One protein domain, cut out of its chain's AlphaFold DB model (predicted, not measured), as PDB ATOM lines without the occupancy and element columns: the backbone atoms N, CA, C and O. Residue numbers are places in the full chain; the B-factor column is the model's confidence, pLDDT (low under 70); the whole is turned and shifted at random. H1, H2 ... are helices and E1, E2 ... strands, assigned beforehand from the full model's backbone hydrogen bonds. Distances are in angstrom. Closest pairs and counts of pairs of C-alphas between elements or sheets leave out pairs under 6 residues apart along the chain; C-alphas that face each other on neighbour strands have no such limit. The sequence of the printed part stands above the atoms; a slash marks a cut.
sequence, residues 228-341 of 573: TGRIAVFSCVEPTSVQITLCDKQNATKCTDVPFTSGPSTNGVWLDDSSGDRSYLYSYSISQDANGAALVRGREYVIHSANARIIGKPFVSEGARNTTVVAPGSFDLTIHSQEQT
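This is residues 228 to 341 of the 573 residues of the protein "EF-hand domain-containing protein" of Candidatus Roizmanbacteria bacterium RIFCSPHIGHO2_12_FULL_44_10 (UniProt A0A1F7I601). Two twisted sheets lie face to face as a sandwich, their strands crossed at 34 degrees: E4, E5, E1 and E9 make one layer, and E2, E3, E6, E7 and E8 make the other, built round the long strand E6. The chain passes from one layer to the other four times, and the short helix H1 sits at one end of the long axis. The printed part has 114 residues, with nine named strands, E1 to E9, followed by one named helix, H1; the class is mostly strand. One sheet has the order E4, E5, E1, E9 and is mixed, while the other is branched with antiparallel neighbours. The whole is compact, with a radius of gyration of the C-alphas of 13.6 A, and elongated, spanning 38 by 25 by 20 A.

E1, residues 228 to 234, begins at C-alpha 228 (164.669, 200.334, 88.349) and is 19.7 A long. E2, residues 241 to 248, measures 23.5 A. E3 is residues 255 to 258 and E4 residues 268 to 271. E5, residues 279 to 286, measures 22.5 A. E6, residues 300 to 310, is the longest strand, 31.1 A from C-alpha 300 (172.032, 188.825, 85.900) to C-alpha 310. E7 is residues 313 to 316, E8 residues 323 to 326 and E9 residues 333 to 336. H1, residues 338 to 341, ends at C-alpha 341 (177.121, 218.284, 104.373).

In the branched sheet, which is strongly twisted, E6 has E2 on one side and E7 and E8 on the other side. The pairing is staggered: E8 pairs over residues 300 to 303 of E6, E7 over 307 to 310. N 243 and O 307 of E2 and E6 are 2.8 A apart, N 301 and O 325 of E6 and E8 2.8 A. E6 and E7 form a hairpin, with N 308 and O 315 2.8 A apart, and so do E2 and E3, with N 246 and O 256 2.9 A apart. In the other sheet, only just strongly twisted with C-alphas up to 4.3 A off its best plane, E4 and E5 form a hairpin, N 270 and O 283 being 2.9 A apart. E5 and E1 are antiparallel, with N 231 and O 282 2.8 A apart; E1 and E9 are parallel at 10 degrees, with N 333 and O 230 2.8 A apart. Between the sheets, the closest C-alphas of E6 and E9 are those of Ala 306 and Leu 333, 7.0 A. H1 only grazes both sheets; it is too short for an O i to N i+4 pair, and its one O i to N i+3 pair is within range.

The two C-alphas farthest apart, those of Gln 250 and Gly 276, are 40.6 A apart. The printed part has no cut. The link from E5 to E6, residues 287 to 299, is long. Mean pLDDT of the printed part is 76.8; 33 residues are under 70, among them 310 to 315, 317 to 322 and 334 to 341.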
ATOM      1  N   THR A 228     165.203 199.092  87.761       93.38
ATOM      2  CA  THR A 228     164.669 200.334  88.349       93.38
ATOM      3  C   THR A 228     164.927 200.387  89.843       93.38
ATOM      4  O   THR A 228     165.234 199.366  90.446       93.38
ATOM      5  N   GLY A 229     164.787 201.548  90.455       90.31
ATOM      6  CA  GLY A 229     164.897 201.657  91.901       90.31
ATOM      7  C   GLY A 229     165.020 203.095  92.348       90.31
ATOM      8  O   GLY A 229     164.858 204.025  91.549       90.31
ATOM      9  N   ARG A 230     165.305 203.254  93.636       87.38
ATOM     10  CA  ARG A 230     165.486 204.548  94.285       87.38
ATOM     11  C   ARG A 230     166.866 204.664  94.911       87.38
ATOM     12  O   ARG A 230     167.404 203.697  95.440       87.38
ATOM     13  N   ILE A 231     167.419 205.869  94.872       84.75
ATOM     14  CA  ILE A 231     168.623 206.253  95.607       84.75
ATOM     15  C   ILE A 231     168.200 207.323  96.607       84.75
ATOM     16  O   ILE A 231     167.849 208.436  96.216       84.75
ATOM     17  N   ALA A 232     168.210 206.983  97.891       79.31
ATOM     18  CA  ALA A 232     167.997 207.943  98.965       79.31
ATOM     19  C   ALA A 232     169.337 208.591  99.327       79.31
ATOM     20  O   ALA A 232     170.263 207.903  99.762       79.31
ATOM     21  N   VAL A 233     169.455 209.907  99.146       77.69
ATOM     22  CA  VAL A 233     170.643 210.669  99.541       77.69
ATOM     23  C   VAL A 233     170.314 211.514 100.757       77.69
ATOM     24  O   VAL A 233     169.581 212.497 100.691       77.69
ATOM     25  N   PHE A 234     170.888 211.127 101.885       65.12
ATOM     26  CA  PHE A 234     170.773 211.853 103.134       65.12
ATOM     27  C   PHE A 234     171.857 212.935 103.173       65.12
ATOM     28  O   PHE A 234     173.046 212.612 103.292       65.12
ATOM     29  N   SER A 235     171.465 214.208 103.060       64.75
ATOM     30  CA  SER A 235     172.387 215.353 102.972       64.75
ATOM     31  C   SER A 235     171.710 216.673 103.341       64.75
ATOM     32  O   SER A 235     170.522 216.839 103.099       64.75
ATOM     33  N   CYS A 236     172.460 217.649 103.855       62.97
ATOM     34  CA  CYS A 236     171.912 218.989 104.127       62.97
ATOM     35  C   CYS A 236     172.022 219.977 102.958       62.97
ATOM     36  O   CYS A 236     171.510 221.090 103.058       62.97
ATOM     37  N   VAL A 237     172.687 219.584 101.872       67.44
ATOM     38  CA  VAL A 237     172.789 220.352 100.628       67.44
ATOM     39  C   VAL A 237     172.428 219.422  99.483       67.44
ATOM     40  O   VAL A 237     172.936 218.303  99.436       67.44
ATOM     41  N   GLU A 238     171.582 219.891  98.569       75.81
ATOM     42  CA  GLU A 238     171.151 219.115  97.410       75.81
ATOM     43  C   GLU A 238     172.355 218.654  96.572       75.81
ATOM     44  O   GLU A 238     173.219 219.470  96.220       75.81
ATOM     45  N   PRO A 239     172.445 217.355  96.238       76.44
ATOM     46  CA  PRO A 239     173.478 216.861  95.345       76.44
ATOM     47  C   PRO A 239     173.411 217.515  93.962       76.44
ATOM     48  O   PRO A 239     172.372 217.538  93.308       76.44
ATOM     49  N   THR A 240     174.560 217.957  93.451       78.56
ATOM     50  CA  THR A 240     174.673 218.537  92.102       78.56
ATOM     51  C   THR A 240     174.525 217.489  90.997       78.56
ATOM     52  O   THR A 240     174.234 217.824  89.854       78.56
ATOM     53  N   SER A 241     174.797 216.219  91.311       79.69
ATOM     54  CA  SER A 241     174.618 215.093  90.391       79.69
ATOM     55  C   SER A 241     174.577 213.776  91.159       79.69
ATOM     56  O   SER A 241     175.358 213.605  92.098       79.69
ATOM     57  N   VAL A 242     173.763 212.823  90.705       78.75
ATOM     58  CA  VAL A 242     173.738 211.445  91.219       78.75
ATOM     59  C   VAL A 242     173.815 210.459  90.059       78.75
ATOM     60  O   VAL A 242     173.151 210.639  89.044       78.75
ATOM     61  N   GLN A 243     174.647 209.433  90.196       85.12
ATOM     62  CA  GLN A 243     174.880 208.399  89.189       85.12
ATOM     63  C   GLN A 243     174.794 207.013  89.825       85.12
ATOM     64  O   GLN A 243     175.016 206.863  91.026       85.12
ATOM     65  N   ILE A 244     174.504 205.998  89.016       84.38
ATOM     66  CA  ILE A 244     174.525 204.595  89.439       84.38
ATOM     67  C   ILE A 244     175.397 203.772  88.498       84.38
ATOM     68  O   ILE A 244     175.275 203.872  87.281       84.38
ATOM     69  N   THR A 245     176.265 202.950  89.074       83.94
ATOM     70  CA  THR A 245     177.204 202.097  88.352       83.94
ATOM     71  C   THR A 245     176.621 200.693  88.208       83.94
ATOM     72  O   THR A 245     176.408 199.989  89.203       83.94
ATOM     73  N   LEU A 246     176.387 200.269  86.965       84.12
ATOM     74  CA  LEU A 246     175.968 198.911  86.616       84.12
ATOM     75  C   LEU A 246     177.127 198.167  85.950       84.12
ATOM     76  O   LEU A 246     177.705 198.667  84.990       84.12
ATOM     77  N   CYS A 247     177.416 196.954  86.402       83.00
ATOM     78  CA  CYS A 247     178.425 196.073  85.827       83.00
ATOM     79  C   CYS A 247     177.806 194.782  85.277       83.00
ATOM     80  O   CYS A 247     176.757 194.314  85.732       83.00
ATOM     81  N   ASP A 248     178.471 194.170  84.299       79.31
ATOM     82  CA  ASP A 248     178.139 192.815  83.851       79.31
ATOM     83  C   ASP A 248     178.597 191.791  84.901       79.31
ATOM     84  O   ASP A 248     179.753 191.798  85.325       79.31
ATOM     85  N   LYS A 249     177.719 190.866  85.309       79.38
ATOM     86  CA  LYS A 249     178.090 189.809  86.264       79.38
ATOM     87  C   LYS A 249     179.158 188.868  85.702       79.38
ATOM     88  O   LYS A 249     180.001 188.381  86.449       79.38
ATOM     89  N   GLN A 250     179.118 188.592  84.397       74.56
ATOM     90  CA  GLN A 250     180.072 187.686  83.751       74.56
ATOM     91  C   GLN A 250     181.434 188.342  83.531       74.56
ATOM     92  O   GLN A 250     182.433 187.641  83.387       74.56
ATOM     93  N   ASN A 251     181.483 189.675  83.512       68.50
ATOM     94  CA  ASN A 251     182.713 190.426  83.339       68.50
ATOM     95  C   ASN A 251     182.704 191.653  84.255       68.50
ATOM     96  O   ASN A 251     182.350 192.753  83.836       68.50
ATOM     97  N   ALA A 252     183.086 191.436  85.515       55.16
ATOM     98  CA  ALA A 252     182.981 192.420  86.593       55.16
ATOM     99  C   ALA A 252     183.775 193.723  86.355       55.16
ATOM    100  O   ALA A 252     183.573 194.690  87.079       55.16
ATOM    101  N   THR A 253     184.660 193.769  85.352       58.78
ATOM    102  CA  THR A 253     185.398 194.976  84.943       58.78
ATOM    103  C   THR A 253     184.650 195.829  83.914       58.78
ATOM    104  O   THR A 253     185.036 196.971  83.673       58.78
ATOM    105  N   LYS A 254     183.567 195.320  83.312       74.62
ATOM    106  CA  LYS A 254     182.705 196.076  82.393       74.62
ATOM    107  C   LYS A 254     181.576 196.747  83.160       74.62
ATOM    108  O   LYS A 254     180.490 196.181  83.292       74.62
ATOM    109  N   CYS A 255     181.848 197.958  83.626       79.56
ATOM    110  CA  CYS A 255     180.892 198.802  84.326       79.56
ATOM    111  C   CYS A 255     180.530 200.037  83.496       79.56
ATOM    112  O   CYS A 255     181.322 200.504  82.681       79.56
ATOM    113  N   THR A 256     179.330 200.563  83.710       79.69
ATOM    114  CA  THR A 256     178.869 201.825  83.134       79.69
ATOM    115  C   THR A 256     178.180 202.664  84.188       79.69
ATOM    116  O   THR A 256     177.386 202.146  84.979       79.69
ATOM    117  N   ASP A 257     178.491 203.956  84.183       81.19
ATOM    118  CA  ASP A 257     177.823 204.938  85.020       81.19
ATOM    119  C   ASP A 257     176.615 205.487  84.272       81.19
ATOM    120  O   ASP A 257     176.720 206.143  83.233       81.19
ATOM    121  N   VAL A 258     175.438 205.208  84.813       83.25
ATOM    122  CA  VAL A 258     174.182 205.748  84.313       83.25
ATOM    123  C   VAL A 258     174.078 207.202  84.787       83.25
ATOM    124  O   VAL A 258     174.120 207.452  85.998       83.25
ATOM    125  N   PRO A 259     173.974 208.172  83.860       81.25
ATOM    126  CA  PRO A 259     174.131 209.582  84.184       81.25
ATOM    127  C   PRO A 259     172.896 210.173  84.868       81.25
ATOM    128  O   PRO A 259     171.771 209.688  84.716       81.25
ATOM    129  N   PHE A 260     173.120 211.291  85.557       83.56
ATOM    130  CA  PHE A 260     172.059 212.166  86.038       83.56
ATOM    131  C   PHE A 260     171.338 212.843  84.860       83.56
ATOM    132  O   PHE A 260     171.988 213.373  83.955       83.56
ATOM    133  N   THR A 261     170.008 212.854  84.872       87.38
ATOM    134  CA  THR A 261     169.144 213.473  83.862       87.38
ATOM    135  C   THR A 261     168.190 214.472  84.512       87.38
ATOM    136  O   THR A 261     167.763 214.299  85.649       87.38
ATOM    137  N   SER A 262     167.797 215.512  83.772       82.25
ATOM    138  CA  SER A 262     166.910 216.578  84.270       82.25
ATOM    139  C   SER A 262     165.456 216.141  84.509       82.25
ATOM    140  O   SER A 262     164.622 216.957  84.881       82.25
ATOM    141  N   GLY A 263     165.125 214.879  84.236       84.75
ATOM    142  CA  GLY A 263     163.794 214.315  84.402       84.75
ATOM    143  C   GLY A 263     163.765 212.822  84.066       84.75
ATOM    144  O   GLY A 263     164.820 212.246  83.764       84.75
ATOM    145  N   PRO A 264     162.570 212.202  84.097       89.00
ATOM    146  CA  PRO A 264     162.399 210.773  83.869       89.00
ATOM    147  C   PRO A 264     163.039 210.290  82.568       89.00
ATOM    148  O   PRO A 264     162.729 210.784  81.484       89.00
ATOM    149  N   SER A 265     163.915 209.293  82.680       89.75
ATOM    150  CA  SER A 265     164.636 208.692  81.557       89.75
ATOM    151  C   SER A 265     164.484 207.173  81.571       89.75
ATOM    152  O   SER A 265     164.276 206.557  82.613       89.75
ATOM    153  N   THR A 266     164.593 206.533  80.407       87.50
ATOM    154  CA  THR A 266     164.670 205.066  80.331       87.50
ATOM    155  C   THR A 266     166.057 204.530  80.667       87.50
ATOM    156  O   THR A 266     166.182 203.345  80.960       87.50
ATOM    157  N   ASN A 267     167.072 205.395  80.611       89.62
ATOM    158  CA  ASN A 267     168.448 205.122  80.998       89.62
ATOM    159  C   ASN A 267     169.026 206.381  81.665       89.62
ATOM    160  O   ASN A 267     169.596 207.238  80.992       89.62
ATOM    161  N   GLY A 268     168.776 206.556  82.959       88.62
ATOM    162  CA  GLY A 268     169.156 207.758  83.700       88.62
ATOM    163  C   GLY A 268     168.767 207.699  85.173       88.62
ATOM    164  O   GLY A 268     167.964 206.856  85.581       88.62
ATOM    165  N   VAL A 269     169.336 208.619  85.948       89.19
ATOM    166  CA  VAL A 269     168.987 208.910  87.344       89.19
ATOM    167  C   VAL A 269     168.411 210.321  87.392       89.19
ATOM    168  O   VAL A 269     169.039 211.238  86.879       89.19
ATOM    169  N   TRP A 270     167.254 210.538  88.004       90.56
ATOM    170  CA  TRP A 270     166.657 211.870  88.119       90.56
ATOM    171  C   TRP A 270     166.129 212.106  89.525       90.56
ATOM    172  O   TRP A 270     165.770 211.164  90.230       90.56
ATOM    173  N   LEU A 271     166.103 213.374  89.929       86.75
ATOM    174  CA  LEU A 271     165.501 213.766  91.196       86.75
ATOM    175  C   LEU A 271     163.991 213.513  91.112       86.75
ATOM    176  O   LEU A 271     163.325 213.984  90.190       86.75
ATOM    177  N   ASP A 272     163.482 212.732  92.053       84.50
ATOM    178  CA  ASP A 272     162.078 212.348  92.189       84.50
ATOM    179  C   ASP A 272     161.671 212.556  93.648       84.50
ATOM    180  O   ASP A 272     161.290 211.634  94.373       84.50
ATOM    181  N   ASP A 273     161.856 213.799  94.087       76.06
ATOM    182  CA  ASP A 273     161.584 214.247  95.438       76.06
ATOM    183  C   ASP A 273     160.751 215.528  95.414       76.06
ATOM    184  O   ASP A 273     160.984 216.450  94.631       76.06
ATOM    185  N   SER A 274     159.759 215.566  96.294       66.75
ATOM    186  CA  SER A 274     158.877 216.708  96.521       66.75
ATOM    187  C   SER A 274     158.741 217.036  98.009       66.75
ATOM    188  O   SER A 274     157.864 217.816  98.377       66.75
ATOM    189  N   SER A 275     159.533 216.389  98.870       60.56
ATOM    190  CA  SER A 275     159.433 216.492 100.327       60.56
ATOM    191  C   SER A 275     159.919 217.845 100.852       60.56
ATOM    192  O   SER A 275     159.371 218.357 101.828       60.56
ATOM    193  N   GLY A 276     160.924 218.437 100.194       54.53
ATOM    194  CA  GLY A 276     161.597 219.644 100.676       54.53
ATOM    195  C   GLY A 276     162.340 219.430 102.000       54.53
ATOM    196  O   GLY A 276     162.634 220.407 102.691       54.53
ATOM    197  N   ASP A 277     162.605 218.175 102.375       56.69
ATOM    198  CA  ASP A 277     163.376 217.822 103.562       56.69
ATOM    199  C   ASP A 277     164.863 217.562 103.224       56.69
ATOM    200  O   ASP A 277     165.333 217.850 102.126       56.69
ATOM    201  N   ARG A 278     165.659 217.102 104.202       58.50
ATOM    202  CA  ARG A 278     167.109 216.833 104.051       58.50
ATOM    203  C   ARG A 278     167.408 215.428 103.491       58.50
ATOM    204  O   ARG A 278     168.475 214.854 103.751       58.50
ATOM    205  N   SER A 279     166.454 214.853 102.768       63.69
ATOM    206  CA  SER A 279     166.513 213.530 102.154       63.69
ATOM    207  C   SER A 279     166.119 213.666 100.691       63.69
ATOM    208  O   SER A 279     164.947 213.745 100.349       63.69
ATOM    209  N   TYR A 280     167.109 213.651  99.809       76.19
ATOM    210  CA  TYR A 280     166.876 213.777  98.378       76.19
ATOM    211  C   TYR A 280     166.645 212.389  97.788       76.19
ATOM    212  O   TYR A 280     167.548 211.545  97.773       76.19
ATOM    213  N   LEU A 281     165.422 212.134  97.323       83.81
ATOM    214  CA  LEU A 281     165.062 210.886  96.660       83.81
ATOM    215  C   LEU A 281     165.279 211.006  95.153       83.81
ATOM    216  O   LEU A 281     164.670 211.828  94.474       83.81
ATOM    217  N   TYR A 282     166.123 210.134  94.615       89.50
ATOM    218  CA  TYR A 282     166.324 209.996  93.180       89.50
ATOM    219  C   TYR A 282     165.699 208.692  92.705       89.50
ATOM    220  O   TYR A 282     165.899 207.642  93.315       89.50
ATOM    221  N   SER A 283     164.988 208.746  91.588       92.38
ATOM    222  CA  SER A 283     164.535 207.560  90.868       92.38
ATOM    223  C   SER A 283     165.513 207.254  89.741       92.38
ATOM    224  O   SER A 283     166.099 208.157  89.140       92.38
ATOM    225  N   TYR A 284     165.703 205.973  89.436       92.50
ATOM    226  CA  TYR A 284     166.533 205.574  88.308       92.50
ATOM    227  C   TYR A 284     165.882 204.486  87.458       92.50
ATOM    228  O   TYR A 284     165.100 203.651  87.924       92.50
ATOM    229  N   SER A 285     166.254 204.477  86.182       93.69
ATOM    230  CA  SER A 285     165.947 203.399  85.251       93.69
ATOM    231  C   SER A 285     167.162 203.109  84.390       93.69
ATOM    232  O   SER A 285     167.799 204.034  83.894       93.69
ATOM    233  N   ILE A 286     167.478 201.830  84.213       92.31
ATOM    234  CA  ILE A 286     168.589 201.355  83.394       92.31
ATOM    235  C   ILE A 286     168.013 200.424  82.336       92.31
ATOM    236  O   ILE A 286     167.449 199.378  82.665       92.31
ATOM    237  N   SER A 287     168.133 200.812  81.069       91.19
ATOM    238  CA  SER A 287     167.699 200.005  79.924       91.19
ATOM    239  C   SER A 287     168.861 199.515  79.069       91.19
ATOM    240  O   SER A 287     168.633 198.717  78.159       91.19
ATOM    241  N   GLN A 288     170.079 199.995  79.334       89.56
ATOM    242  CA  GLN A 288     171.277 199.685  78.560       89.56
ATOM    243  C   GLN A 288     172.403 199.127  79.440       89.56
ATOM    244  O   GLN A 288     172.525 199.487  80.608       89.56
ATOM    245  N   ASP A 289     173.213 198.235  78.870       84.38
ATOM    246  CA  ASP A 289     174.439 197.721  79.476       84.38
ATOM    247  C   ASP A 289     175.653 198.624  79.184       84.38
ATOM    248  O   ASP A 289     175.540 199.677  78.550       84.38
ATOM    249  N   ALA A 290     176.839 198.202  79.626       78.50
ATOM    250  CA  ALA A 290     178.070 198.970  79.448       78.50
ATOM    251  C   ALA A 290     178.535 199.142  77.993       78.50
ATOM    252  O   ALA A 290     179.365 200.003  77.724       78.50
ATOM    253  N   ASN A 291     177.991 198.374  77.047       80.69
ATOM    254  CA  ASN A 291     178.269 198.536  75.621       80.69
ATOM    255  C   ASN A 291     177.179 199.375  74.918       80.69
ATOM    256  O   ASN A 291     177.174 199.467  73.692       80.69
ATOM    257  N   GLY A 292     176.226 199.945  75.668       80.75
ATOM    258  CA  GLY A 292     175.070 200.667  75.132       80.75
ATOM    259  C   GLY A 292     173.983 199.756  74.549       80.75
ATOM    260  O   GLY A 292     173.013 200.250  73.967       80.75
ATOM    261  N   ALA A 293     174.115 198.432  74.695       85.56
ATOM    262  CA  ALA A 293     173.136 197.470  74.207       85.56
ATOM    263  C   ALA A 293     171.965 197.344  75.187       85.56
ATOM    264  O   ALA A 293     172.126 197.537  76.389       85.56
ATOM    265  N   ALA A 294     170.775 197.004  74.690       89.44
ATOM    266  CA  ALA A 294     169.619 196.776  75.552       89.44
ATOM    267  C   ALA A 294     169.882 195.651  76.567       89.44
ATOM    268  O   ALA A 294     170.484 194.630  76.223       89.44
ATOM    269  N   LEU A 295     169.373 195.802  77.795       89.62
ATOM    270  CA  LEU A 295     169.455 194.729  78.786       89.62
ATOM    271  C   LEU A 295     168.771 193.451  78.273       89.62
ATOM    272  O   LEU A 295     167.796 193.486  77.518       89.62
ATOM    273  N   VAL A 296     169.273 192.301  78.715       89.69
ATOM    274  CA  VAL A 296     168.749 190.988  78.325       89.69
ATOM    275  C   VAL A 296     167.822 190.469  79.419       89.69
ATOM    276  O   VAL A 296     168.190 190.413  80.592       89.69
ATOM    277  N   ARG A 297     166.607 190.059  79.045       90.69
ATOM    278  CA  ARG A 297     165.622 189.514  79.990       90.69
ATOM    279  C   ARG A 297     166.128 188.202  80.603       90.69
ATOM    280  O   ARG A 297     166.602 187.329  79.885       90.69
ATOM    281  N   GLY A 298     165.988 188.060  81.917       86.31
ATOM    282  CA  GLY A 298     166.466 186.923  82.703       86.31
ATOM    283  C   GLY A 298     167.973 186.932  82.973       86.31
ATOM    284  O   GLY A 298     168.457 186.029  83.647       86.31
ATOM    285  N   ARG A 299     168.719 187.927  82.471       88.31
ATOM    286  CA  ARG A 299     170.165 188.027  82.691       88.31
ATOM    287  C   ARG A 299     170.466 188.731  84.007       88.31
ATOM    288  O   ARG A 299     169.793 189.690  84.382       88.31
ATOM    289  N   GLU A 300     171.494 188.238  84.683       89.31
ATOM    290  CA  GLU A 300     172.032 188.825  85.900       89.31
ATOM    291  C   GLU A 300     173.023 189.947  85.582       89.31
ATOM    292  O   GLU A 300     173.937 189.787  84.770       89.31
ATOM    293  N   TYR A 301     172.854 191.058  86.282       87.81
ATOM    294  CA  TYR A 301     173.735 192.214  86.297       87.81
ATOM    295  C   TYR A 301     174.155 192.500  87.734       87.81
ATOM    296  O   TYR A 301     173.561 191.981  88.679       87.81
ATOM    297  N   VAL A 302     175.178 193.325  87.901       84.94
ATOM    298  CA  VAL A 302     175.689 193.715  89.210       84.94
ATOM    299  C   VAL A 302     175.509 195.213  89.381       84.94
ATOM    300  O   VAL A 302     176.062 195.992  88.613       84.94
ATOM    301  N   ILE A 303     174.753 195.630  90.391       81.94
ATOM    302  CA  ILE A 303     174.784 197.021  90.841       81.94
ATOM    303  C   ILE A 303     176.007 197.148  91.739       81.94
ATOM    304  O   ILE A 303     176.116 196.429  92.728       81.94
ATOM    305  N   HIS A 304     176.951 198.007  91.357       78.50
ATOM    306  CA  HIS A 304     178.207 198.173  92.084       78.50
ATOM    307  C   HIS A 304     178.089 199.244  93.173       78.50
ATOM    308  O   HIS A 304     178.476 199.021  94.320       78.50
ATOM    309  N   SER A 305     177.550 200.410  92.809       78.62
ATOM    310  CA  SER A 305     177.420 201.574  93.691       78.62
ATOM    311  C   SER A 305     176.514 202.639  93.080       78.62
ATOM    312  O   SER A 305     176.399 202.722  91.861       78.62
ATOM    313  N   ALA A 306     175.945 203.509  93.910       76.88
ATOM    314  CA  ALA A 306     175.541 204.851  93.504       76.88
ATOM    315  C   ALA A 306     176.534 205.890  94.035       76.88
ATOM    316  O   ALA A 306     177.104 205.713  95.111       76.88
ATOM    317  N   ASN A 307     176.719 206.964  93.271       78.12
ATOM    318  CA  ASN A 307     177.631 208.061  93.560       78.12
ATOM    319  C   ASN A 307     176.875 209.391  93.505       78.12
ATOM    320  O   ASN A 307     176.265 209.708  92.488       78.12
ATOM    321  N   ALA A 308     176.949 210.186  94.567       74.75
ATOM    322  CA  ALA A 308     176.421 211.545  94.620       74.75
ATOM    323  C   ALA A 308     177.570 212.553  94.693       74.75
ATOM    324  O   ALA A 308     178.556 212.327  95.392       74.75
ATOM    325  N   ARG A 309     177.447 213.685  93.997       71.56
ATOM    326  CA  ARG A 309     178.372 214.815  94.121       71.56
ATOM    327  C   ARG A 309     177.701 215.922  94.921       71.56
ATOM    328  O   ARG A 309     176.687 216.451  94.481       71.56
ATOM    329  N   ILE A 310     178.270 216.275  96.069       63.31
ATOM    330  CA  ILE A 310     177.720 217.281  96.983       63.31
ATOM    331  C   ILE A 310     178.849 218.238  97.356       63.31
ATOM    332  O   ILE A 310     179.902 217.801  97.817       63.31
ATOM    333  N   ILE A 311     178.672 219.537  97.082       57.72
ATOM    334  CA  ILE A 311     179.708 220.575  97.278       57.72
ATOM    335  C   ILE A 311     181.044 220.156  96.613       57.72
ATOM    336  O   ILE A 311     182.125 220.216  97.191       57.72
ATOM    337  N   GLY A 312     180.962 219.618  95.390       50.69
ATOM    338  CA  GLY A 312     182.124 219.158  94.621       50.69
ATOM    339  C   GLY A 312     182.779 217.849  95.096       50.69
ATOM    340  O   GLY A 312     183.663 217.352  94.400       50.69
ATOM    341  N   LYS A 313     182.335 217.252  96.212       50.19
ATOM    342  CA  LYS A 313     182.883 216.004  96.772       50.19
ATOM    343  C   LYS A 313     182.025 214.778  96.423       50.19
ATOM    344  O   LYS A 313     180.800 214.906  96.388       50.19
ATOM    345  N   PRO A 314     182.632 213.606  96.152       57.72
ATOM    346  CA  PRO A 314     181.899 212.374  95.876       57.72
ATOM    347  C   PRO A 314     181.508 211.626  97.163       57.72
ATOM    348  O   PRO A 314     182.318 211.485  98.076       57.72
ATOM    349  N   PHE A 315     180.290 211.087  97.194       61.69
ATOM    350  CA  PHE A 315     179.747 210.226  98.250       61.69
ATOM    351  C   PHE A 315     179.180 208.952  97.628       61.69
ATOM    352  O   PHE A 315     178.523 209.023  96.592       61.69
ATOM    353  N   VAL A 316     179.423 207.799  98.251       72.06
ATOM    354  CA  VAL A 316     179.120 206.480  97.673       72.06
ATOM    355  C   VAL A 316     178.077 205.751  98.516       72.06
ATOM    356  O   VAL A 316     178.049 205.898  99.736       72.06
ATOM    357  N   SER A 317     177.224 204.959  97.876       67.69
ATOM    358  CA  SER A 317     176.155 204.210  98.541       67.69
ATOM    359  C   SER A 317     176.650 203.085  99.448       67.69
ATOM    360  O   SER A 317     177.562 202.336  99.083       67.69
ATOM    361  N   GLU A 318     175.958 202.884 100.566       56.97
ATOM    362  CA  GLU A 318     176.156 201.739 101.453       56.97
ATOM    363  C   GLU A 318     175.517 200.457 100.899       56.97
ATOM    364  O   GLU A 318     174.546 200.491 100.147       56.97
ATOM    365  N   GLY A 319     176.073 199.296 101.263       49.38
ATOM    366  CA  GLY A 319     175.448 197.986 101.015       49.38
ATOM    367  C   GLY A 319     175.397 197.502  99.556       49.38
ATOM    368  O   GLY A 319     175.015 196.362  99.315       49.38
ATOM    369  N   ALA A 320     175.824 198.312  98.586       54.53
ATOM    370  CA  ALA A 320     175.720 197.998  97.160       54.53
ATOM    371  C   ALA A 320     176.807 197.066  96.609       54.53
ATOM    372  O   ALA A 320     176.720 196.681  95.451       54.53
ATOM    373  N   ARG A 321     177.848 196.734  97.388       56.94
ATOM    374  CA  ARG A 321     179.070 196.096  96.867       56.94
ATOM    375  C   ARG A 321     178.772 194.764  96.178       56.94
ATOM    376  O   ARG A 321     178.735 193.712  96.811       56.94
ATOM    377  N   ASN A 322     178.664 194.835  94.858       64.44
ATOM    378  CA  ASN A 322     178.443 193.724  93.950       64.44
ATOM    379  C   ASN A 322     177.101 192.994  94.122       64.44
ATOM    380  O   ASN A 322     177.027 191.772  93.950       64.44
ATOM    381  N   THR A 323     176.023 193.722  94.424       75.12
ATOM    382  CA  THR A 323     174.697 193.103  94.525       75.12
ATOM    383  C   THR A 323     174.189 192.675  93.151       75.12
ATOM    384  O   THR A 323     174.123 193.466  92.210       75.12
ATOM    385  N   THR A 324     173.814 191.401  93.028       86.00
ATOM    386  CA  THR A 324     173.274 190.847  91.782       86.00
ATOM    387  C   THR A 324     171.789 191.181  91.627       86.00
ATOM    388  O   THR A 324     171.006 190.959  92.545       86.00
ATOM    389  N   VAL A 325     171.394 191.641  90.439       86.69
ATOM    390  CA  VAL A 325     170.006 191.920  90.051       86.69
ATOM    391  C   VAL A 325     169.703 191.255  88.709       86.69
ATOM    392  O   VAL A 325     170.505 191.314  87.782       86.69
ATOM    393  N   VAL A 326     168.534 190.627  88.584       89.44
ATOM    394  CA  VAL A 326     168.065 190.016  87.328       89.44
ATOM    395  C   VAL A 326     167.224 191.034  86.559       89.44
ATOM    396  O   VAL A 326     166.348 191.654  87.149       89.44
ATOM    397  N   ALA A 327     167.451 191.214  85.254       88.38
ATOM    398  CA  ALA A 327     166.646 192.124  84.433       88.38
ATOM    399  C   ALA A 327     165.374 191.437  83.875       88.38
ATOM    400  O   ALA A 327     165.481 190.358  83.292       88.38
ATOM    401  N   PRO A 328     164.176 192.051  83.925       89.31
ATOM    402  CA  PRO A 328     163.850 193.266  84.665       89.31
ATOM    403  C   PRO A 328     163.823 193.015  86.178       89.31
ATOM    404  O   PRO A 328     163.422 191.938  86.617       89.31
ATOM    405  N   GLY A 329     164.197 194.024  86.961       87.62
ATOM    406  CA  GLY A 329     164.279 193.915  88.417       87.62
ATOM    407  C   GLY A 329     164.368 195.273  89.098       87.62
ATOM    408  O   GLY A 329     164.398 196.311  88.429       87.62
ATOM    409  N   SER A 330     164.412 195.271  90.429       88.94
ATOM    410  CA  SER A 330     164.561 196.497  91.206       88.94
ATOM    411  C   SER A 330     165.535 196.374  92.363       88.94
ATOM    412  O   SER A 330     165.671 195.297  92.943       88.94
ATOM    413  N   PHE A 331     166.197 197.480  92.697       86.69
ATOM    414  CA  PHE A 331     167.098 197.556  93.839       86.69
ATOM    415  C   PHE A 331     167.180 198.986  94.365       86.69
ATOM    416  O   PHE A 331     167.313 199.920  93.585       86.69
ATOM    417  N   ASP A 332     167.123 199.159  95.678       82.44
ATOM    418  CA  ASP A 332     167.200 200.484  96.284       82.44
ATOM    419  C   ASP A 332     168.552 200.678  96.969       82.44
ATOM    420  O   ASP A 332     169.175 199.731  97.455       82.44
ATOM    421  N   LEU A 333     169.016 201.922  96.975       80.00
ATOM    422  CA  LEU A 333     170.326 202.329  97.462       80.00
ATOM    423  C   LEU A 333     170.201 203.518  98.401       80.00
ATOM    424  O   LEU A 333     169.320 204.364  98.248       80.00
ATOM    425  N   THR A 334     171.158 203.622  99.314       68.19
ATOM    426  CA  THR A 334     171.226 204.724 100.269       68.19
ATOM    427  C   THR A 334     172.627 205.311 100.299       68.19
ATOM    428  O   THR A 334     173.606 204.568 100.360       68.19
ATOM    429  N   ILE A 335     172.729 206.639 100.273       69.00
ATOM    430  CA  ILE A 335     173.968 207.399 100.456       69.00
ATOM    431  C   ILE A 335     173.829 208.235 101.729       69.00
ATOM    432  O   ILE A 335     172.972 209.117 101.811       69.00
ATOM    433  N   HIS A 336     174.701 207.987 102.704       59.88
ATOM    434  CA  HIS A 336     174.797 208.783 103.924       59.88
ATOM    435  C   HIS A 336     175.902 209.832 103.767       59.88
ATOM    436  O   HIS A 336     177.082 209.505 103.675       59.88
ATOM    437  N   SER A 337     175.518 211.107 103.699       58.78
ATOM    438  CA  SER A 337     176.459 212.233 103.555       58.78
ATOM    439  C   SER A 337     176.176 213.391 104.516       58.78
ATOM    440  O   SER A 337     176.827 214.437 104.456       58.78
ATOM    441  N   GLN A 338     175.217 213.210 105.427       51.88
ATOM    442  CA  GLN A 338     174.820 214.203 106.430       51.88
ATOM    443  C   GLN A 338     176.020 214.658 107.270       51.88
ATOM    444  O   GLN A 338     176.185 215.849 107.494       51.88
ATOM    445  N   GLU A 339     176.923 213.743 107.620       49.22
ATOM    446  CA  GLU A 339     178.116 214.013 108.438       49.22
ATOM    447  C   GLU A 339     179.053 215.093 107.871       49.22
ATOM    448  O   GLU A 339     179.758 215.756 108.627       49.22
ATOM    449  N   GLN A 340     179.088 215.264 106.543       50.41
ATOM    450  CA  GLN A 340     179.988 216.211 105.866       50.41
ATOM    451  C   GLN A 340     179.259 217.386 105.214       50.41
ATOM    452  O   GLN A 340     179.896 218.353 104.802       50.41
ATOM    453  N   THR A 341     177.940 217.284 105.070       51.88
ATOM    454  CA  THR A 341     177.121 218.284 104.373       51.88
ATOM    455  C   THR A 341     176.266 219.098 105.336       51.88
ATOM    456  O   THR A 341     175.822 220.183 104.971       51.88
TER     457      THR A 341